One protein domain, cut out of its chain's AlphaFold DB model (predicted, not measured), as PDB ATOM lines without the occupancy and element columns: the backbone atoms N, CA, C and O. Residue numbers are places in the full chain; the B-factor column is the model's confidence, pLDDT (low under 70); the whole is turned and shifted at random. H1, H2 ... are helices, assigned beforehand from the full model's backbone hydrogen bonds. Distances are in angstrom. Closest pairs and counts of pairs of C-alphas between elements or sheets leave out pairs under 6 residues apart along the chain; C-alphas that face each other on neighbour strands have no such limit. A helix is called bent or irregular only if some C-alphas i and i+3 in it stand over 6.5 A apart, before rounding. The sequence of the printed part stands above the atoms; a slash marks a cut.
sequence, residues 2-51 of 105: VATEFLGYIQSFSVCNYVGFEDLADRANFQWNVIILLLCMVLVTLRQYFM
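What this domain is: This is residues 2 to 51 of the 105 residues of the protein "Innexin" of Trichobilharzia regenti (UniProt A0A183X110). The printed part is an open hook: a short helix, H1, leads into an eight-residue link, and the chain then folds back along a much longer helix, H2, with an empty gap between the two. H2 makes the longest axis. The 50 printed residues hold two named helices, H1 then H2, and no named strand; the class is all helix. The whole is only just extended, close to loose, with a radius of gyration of the C-alphas of 14.8 A, and it is flat, spanning 46 by 25 by 7 A.

How they stand to each other: H1, residues 2 to 12, and H2, residues 21 to 50, are apart, with no C-alpha of the one within 8 A of the other. A short link joins them. Residues 2 to 12, which belong to H1, stand free, as do residues 32 to 51, of which 32 to 50 belong to H2. In H1 every O i to N i+4 pair is within hydrogen-bond range; in H2, 25 of 26 are.

Where its parts are: H1 begins at C-alpha 2, (-2.624, -10.238, 6.115), and measures 15.6 A. H2 measures 42.9 A, from C-alpha 21 at (-12.448, -41.981, -1.859) to C-alpha 50 at (-11.370, -11.101, 27.873). Neither helix is bent.

The domain as a whole: The C-alphas farthest apart, of Tyr 18 and Met 51, are 46.1 A apart. The printed part has no cut. Its mean pLDDT is 76.1; residues 2 to 4 and 6 to 22 are under 70.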
ATOM      1  N   VAL A   2      -2.673  -8.849   5.588       69.12
ATOM      2  CA  VAL A   2      -2.624 -10.238   6.115       69.12
ATOM      3  C   VAL A   2      -3.929 -11.026   5.896       69.12
ATOM      4  O   VAL A   2      -3.890 -12.180   5.492       69.12
ATOM      5  N   ALA A   3      -5.096 -10.406   6.107       59.94
ATOM      6  CA  ALA A   3      -6.387 -11.096   5.987       59.94
ATOM      7  C   ALA A   3      -6.729 -11.529   4.548       59.94
ATOM      8  O   ALA A   3      -7.333 -12.575   4.349       59.94
ATOM      9  N   THR A   4      -6.325 -10.749   3.543       69.50
ATOM     10  CA  THR A   4      -6.552 -11.067   2.123       69.50
ATOM     11  C   THR A   4      -5.689 -12.240   1.662       69.50
ATOM     12  O   THR A   4      -6.184 -13.100   0.944       69.50
ATOM     13  N   GLU A   5      -4.445 -12.325   2.142       71.31
ATOM     14  CA  GLU A   5      -3.570 -13.487   1.926       71.31
ATOM     15  C   GLU A   5      -4.155 -14.739   2.593       71.31
ATOM     16  O   GLU A   5      -4.224 -15.801   1.983       71.31
ATOM     17  N   PHE A   6      -4.662 -14.605   3.824       67.00
ATOM     18  CA  PHE A   6      -5.293 -15.707   4.554       67.00
ATOM     19  C   PHE A   6      -6.533 -16.250   3.829       67.00
ATOM     20  O   PHE A   6      -6.699 -17.461   3.699       67.00
ATOM     21  N   LEU A   7      -7.382 -15.362   3.302       67.31
ATOM     22  CA  LEU A   7      -8.543 -15.745   2.495       67.31
ATOM     23  C   LEU A   7      -8.130 -16.396   1.165       67.31
ATOM     24  O   LEU A   7      -8.768 -17.361   0.746       67.31
ATOM     25  N   GLY A   8      -7.035 -15.941   0.548       67.81
ATOM     26  CA  GLY A   8      -6.453 -16.568  -0.643       67.81
ATOM     27  C   GLY A   8      -5.966 -18.001  -0.393       67.81
ATOM     28  O   GLY A   8      -6.260 -18.899  -1.185       67.81
ATOM     29  N   TYR A   9      -5.313 -18.255   0.747       64.19
ATOM     30  CA  TYR A   9      -4.919 -19.608   1.157       64.19
ATOM     31  C   TYR A   9      -6.126 -20.519   1.421       64.19
ATOM     32  O   TYR A   9      -6.114 -21.683   1.017       64.19
ATOM     33  N   ILE A  10      -7.196 -19.991   2.026       65.75
ATOM     34  CA  ILE A  10      -8.448 -20.735   2.246       65.75
ATOM     35  C   ILE A  10      -9.131 -21.073   0.909       65.75
ATOM     36  O   ILE A  10      -9.661 -22.171   0.752       65.75
ATOM     37  N   GLN A  11      -9.084 -20.186  -0.090       62.72
ATOM     38  CA  GLN A  11      -9.639 -20.470  -1.419       62.72
ATOM     39  C   GLN A  11      -8.813 -21.497  -2.206       62.72
ATOM     40  O   GLN A  11      -9.395 -22.354  -2.872       62.72
ATOM     41  N   SER A  12      -7.479 -21.485  -2.085       60.16
ATOM     42  CA  SER A  12      -6.621 -22.531  -2.670       60.16
ATOM     43  C   SER A  12      -6.906 -23.916  -2.084       60.16
ATOM     44  O   SER A  12      -6.582 -24.931  -2.700       60.16
ATOM     45  N   PHE A  13      -7.529 -23.965  -0.907       57.66
ATOM     46  CA  PHE A  13      -7.941 -25.198  -0.261       57.66
ATOM     47  C   PHE A  13      -9.089 -25.916  -1.000       57.66
ATOM     48  O   PHE A  13      -9.255 -27.128  -0.874       57.66
ATOM     49  N   SER A  14      -9.851 -25.191  -1.831       55.72
ATOM     50  CA  SER A  14     -11.058 -25.683  -2.509       55.72
ATOM     51  C   SER A  14     -10.814 -26.326  -3.885       55.72
ATOM     52  O   SER A  14     -11.779 -26.691  -4.563       55.72
ATOM     53  N   VAL A  15      -9.567 -26.486  -4.339       53.59
ATOM     54  CA  VAL A  15      -9.283 -27.160  -5.619       53.59
ATOM     55  C   VAL A  15      -9.152 -28.666  -5.376       53.59
ATOM     56  O   VAL A  15      -8.063 -29.209  -5.206       53.59
ATOM     57  N   CYS A  16     -10.301 -29.338  -5.334       53.97
ATOM     58  CA  CYS A  16     -10.423 -30.795  -5.293       53.97
ATOM     59  C   CYS A  16     -11.361 -31.239  -6.421       53.97
ATOM     60  O   CYS A  16     -12.494 -31.651  -6.198       53.97
ATOM     61  N   ASN A  17     -10.898 -31.107  -7.663       55.97
ATOM     62  CA  ASN A  17     -11.533 -31.785  -8.784       55.97
ATOM     63  C   ASN A  17     -10.828 -33.135  -8.968       55.97
ATOM     64  O   ASN A  17      -9.704 -33.182  -9.455       55.97
ATOM     65  N   TYR A  18     -11.532 -34.208  -8.591       53.41
ATOM     66  CA  TYR A  18     -11.305 -35.594  -9.020       53.41
ATOM     67  C   TYR A  18     -10.146 -36.374  -8.356       53.41
ATOM     68  O   TYR A  18      -9.100 -36.592  -8.960       53.41
ATOM     69  N   VAL A  19     -10.359 -36.879  -7.132       58.69
ATOM     70  CA  VAL A  19      -9.477 -37.886  -6.502       58.69
ATOM     71  C   VAL A  19     -10.311 -38.935  -5.751       58.69
ATOM     72  O   VAL A  19     -11.416 -38.634  -5.301       58.69
ATOM     73  N   GLY A  20      -9.829 -40.183  -5.702       63.38
ATOM     74  CA  GLY A  20     -10.555 -41.343  -5.161       63.38
ATOM     75  C   GLY A  20     -10.907 -41.234  -3.670       63.38
ATOM     76  O   GLY A  20     -10.300 -40.466  -2.930       63.38
ATOM     77  N   PHE A  21     -11.889 -42.026  -3.224       64.88
ATOM     78  CA  PHE A  21     -12.448 -41.981  -1.859       64.88
ATOM     79  C   PHE A  21     -11.406 -42.156  -0.737       64.88
ATOM     80  O   PHE A  21     -11.576 -41.582   0.336       64.88
ATOM     81  N   GLU A  22     -10.338 -42.921  -0.976       64.69
ATOM     82  CA  GLU A  22      -9.287 -43.171   0.023       64.69
ATOM     83  C   GLU A  22      -8.410 -41.930   0.273       64.69
ATOM     84  O   GLU A  22      -8.143 -41.593   1.422       64.69
ATOM     85  N   ASP A  23      -8.080 -41.162  -0.769       74.88
ATOM     86  CA  ASP A  23      -7.280 -39.928  -0.656       74.88
ATOM     87  C   ASP A  23      -8.090 -38.763  -0.040       74.88
ATOM     88  O   ASP A  23      -7.549 -37.803   0.517       74.88
ATOM     89  N   LEU A  24      -9.427 -38.863  -0.065       72.25
ATOM     90  CA  LEU A  24     -10.321 -37.922   0.613       72.25
ATOM     91  C   LEU A  24     -10.302 -38.106   2.136       72.25
ATOM     92  O   LEU A  24     -10.349 -37.109   2.855       72.25
ATOM     93  N   ALA A  25     -10.229 -39.344   2.633       76.69
ATOM     94  CA  ALA A  25     -10.244 -39.625   4.068       76.69
ATOM     95  C   ALA A  25      -8.977 -39.099   4.766       76.69
ATOM     96  O   ALA A  25      -9.076 -38.405   5.784       76.69
ATOM     97  N   ASP A  26      -7.805 -39.336   4.175       79.81
ATOM     98  CA  ASP A  26      -6.524 -38.876   4.720       79.81
ATOM     99  C   ASP A  26      -6.418 -37.347   4.692       79.81
ATOM    100  O   ASP A  26      -6.045 -36.706   5.685       79.81
ATOM    101  N   ARG A  27      -6.841 -36.728   3.583       75.56
ATOM    102  CA  ARG A  27      -6.842 -35.269   3.446       75.56
ATOM    103  C   ARG A  27      -7.864 -34.610   4.371       75.56
ATOM    104  O   ARG A  27      -7.551 -33.581   4.970       75.56
ATOM    105  N   ALA A  28      -9.050 -35.197   4.543       79.88
ATOM    106  CA  ALA A  28     -10.053 -34.704   5.485       79.88
ATOM    107  C   ALA A  28      -9.537 -34.765   6.926       79.88
ATOM    108  O   ALA A  28      -9.683 -33.790   7.658       79.88
ATOM    109  N   ASN A  29      -8.874 -35.855   7.321       84.50
ATOM    110  CA  ASN A  29      -8.325 -35.991   8.666       84.50
ATOM    111  C   ASN A  29      -7.242 -34.937   8.957       84.50
ATOM    112  O   ASN A  29      -7.296 -34.269   9.991       84.50
ATOM    113  N   PHE A  30      -6.292 -34.721   8.040       82.12
ATOM    114  CA  PHE A  30      -5.256 -33.693   8.214       82.12
ATOM    115  C   PHE A  30      -5.859 -32.284   8.342       82.12
ATOM    116  O   PHE A  30      -5.443 -31.497   9.190       82.12
ATOM    117  N   GLN A  31      -6.890 -31.978   7.554       82.44
ATOM    118  CA  GLN A  31      -7.523 -30.659   7.559       82.44
ATOM    119  C   GLN A  31      -8.414 -30.425   8.768       82.44
ATOM    120  O   GLN A  31      -8.343 -29.373   9.404       82.44
ATOM    121  N   TRP A  32      -9.227 -31.415   9.124       84.06
ATOM    122  CA  TRP A  32     -10.171 -31.291  10.222       84.06
ATOM    123  C   TRP A  32      -9.456 -31.173  11.568       84.06
ATOM    124  O   TRP A  32      -9.839 -30.340  12.386       84.06
ATOM    125  N   ASN A  33      -8.364 -31.919  11.774       88.31
ATOM    126  CA  ASN A  33      -7.553 -31.786  12.986       88.31
ATOM    127  C   ASN A  33      -6.967 -30.379  13.134       88.31
ATOM    128  O   ASN A  33      -7.081 -29.783  14.203       88.31
ATOM    129  N   VAL A  34      -6.385 -29.817  12.069       88.25
ATOM    130  CA  VAL A  34      -5.816 -28.460  12.116       88.25
ATOM    131  C   VAL A  34      -6.904 -27.426  12.407       88.25
ATOM    132  O   VAL A  34      -6.712 -26.569  13.267       88.25
ATOM    133  N   ILE A  35      -8.069 -27.533  11.764       89.38
ATOM    134  CA  ILE A  35      -9.203 -26.627  12.002       89.38
ATOM    135  C   ILE A  35      -9.688 -26.717  13.456       89.38
ATOM    136  O   ILE A  35      -9.893 -25.683  14.091       89.38
ATOM    137  N   ILE A  36      -9.833 -27.927  14.007       92.06
ATOM    138  CA  ILE A  36     -10.254 -28.125  15.402       92.06
ATOM    139  C   ILE A  36      -9.230 -27.528  16.368       92.06
ATOM    140  O   ILE A  36      -9.609 -26.813  17.295       92.06
ATOM    141  N   LEU A  37      -7.936 -27.779  16.153       93.44
ATOM    142  CA  LEU A  37      -6.878 -27.239  17.006       93.44
ATOM    143  C   LEU A  37      -6.838 -25.708  16.962       93.44
ATOM    144  O   LEU A  37      -6.723 -25.072  18.012       93.44
ATOM    145  N   LEU A  38      -6.999 -25.106  15.779       92.25
ATOM    146  CA  LEU A  38      -7.090 -23.653  15.629       92.25
ATOM    147  C   LEU A  38      -8.318 -23.083  16.342       92.25
ATOM    148  O   LEU A  38      -8.211 -22.074  17.036       92.25
ATOM    149  N   LEU A  39      -9.473 -23.744  16.234       93.94
ATOM    150  CA  LEU A  39     -10.683 -23.334  16.940       93.94
ATOM    151  C   LEU A  39     -10.476 -23.383  18.460       93.94
ATOM    152  O   LEU A  39     -10.781 -22.411  19.151       93.94
ATOM    153  N   CYS A  40      -9.897 -24.465  18.982       95.00
ATOM    154  CA  CYS A  40      -9.561 -24.583  20.400       95.00
ATOM    155  C   CYS A  40      -8.590 -23.482  20.855       95.00
ATOM    156  O   CYS A  40      -8.815 -22.865  21.896       95.00
ATOM    157  N   MET A  41      -7.553 -23.179  20.067       94.19
ATOM    158  CA  MET A  41      -6.608 -22.094  20.356       94.19
ATOM    159  C   MET A  41      -7.316 -20.736  20.447       94.19
ATOM    160  O   MET A  41      -7.086 -19.973  21.389       94.19
ATOM    161  N   VAL A  42      -8.207 -20.433  19.500       93.38
ATOM    162  CA  VAL A  42      -8.983 -19.187  19.511       93.38
ATOM    163  C   VAL A  42      -9.881 -19.120  20.748       93.38
ATOM    164  O   VAL A  42      -9.905 -18.103  21.431       93.38
ATOM    165  N   LEU A  43     -10.565 -20.207  21.112       92.81
ATOM    166  CA  LEU A  43     -11.411 -20.223  22.311       92.81
ATOM    167  C   LEU A  43     -10.614 -19.994  23.604       92.81
ATOM    168  O   LEU A  43     -11.044 -19.217  24.461       92.81
ATOM    169  N   VAL A  44      -9.454 -20.640  23.746       92.44
ATOM    170  CA  VAL A  44      -8.588 -20.483  24.926       92.44
ATOM    171  C   VAL A  44      -8.026 -19.064  25.008       92.44
ATOM    172  O   VAL A  44      -8.084 -18.444  26.067       92.44
ATOM    173  N   THR A  45      -7.542 -18.508  23.897       90.62
ATOM    174  CA  THR A  45      -7.002 -17.137  23.869       90.62
ATOM    175  C   THR A  45      -8.073 -16.082  24.143       90.62
ATOM    176  O   THR A  45      -7.812 -15.130  24.874       90.62
ATOM    177  N   LEU A  46      -9.302 -16.274  23.650       91.38
ATOM    178  CA  LEU A  46     -10.431 -15.397  23.973       91.38
ATOM    179  C   LEU A  46     -10.737 -15.400  25.473       91.38
ATOM    180  O   LEU A  46     -10.914 -14.338  26.067       91.38
ATOM    181  N   ARG A  47     -10.763 -16.580  26.103       85.94
ATOM    182  CA  ARG A  47     -10.932 -16.693  27.559       85.94
ATOM    183  C   ARG A  47      -9.796 -16.009  28.313       85.94
ATOM    184  O   ARG A  47     -10.068 -15.285  29.259       85.94
ATOM    185  N   GLN A  48      -8.558 -16.197  27.869       84.38
ATOM    186  CA  GLN A  48      -7.375 -15.615  28.499       84.38
ATOM    187  C   GLN A  48      -7.327 -14.080  28.408       84.38
ATOM    188  O   GLN A  48      -6.811 -13.436  29.315       84.38
ATOM    189  N   TYR A  49      -7.816 -13.495  27.310       83.75
ATOM    190  CA  TYR A  49      -7.731 -12.052  27.066       83.75
ATOM    191  C   TYR A  49      -8.927 -11.270  27.624       83.75
ATOM    192  O   TYR A  49      -8.754 -10.177  28.156       83.75
ATOM    193  N   PHE A  50     -10.144 -11.811  27.493       83.69
ATOM    194  CA  PHE A  50     -11.370 -11.101  27.873       83.69
ATOM    195  C   PHE A  50     -11.884 -11.449  29.272       83.69
ATOM    196  O   PHE A  50     -12.632 -10.663  29.850       83.69
ATOM    197  N   MET A  51     -11.527 -12.614  29.813       82.44
ATOM    198  CA  MET A  51     -11.889 -13.016  31.174       82.44
ATOM    199  C   MET A  51     -10.658 -13.056  32.077       82.44
ATOM    200  O   MET A  51      -9.519 -13.059  31.622       82.44
TER     201      MET A  51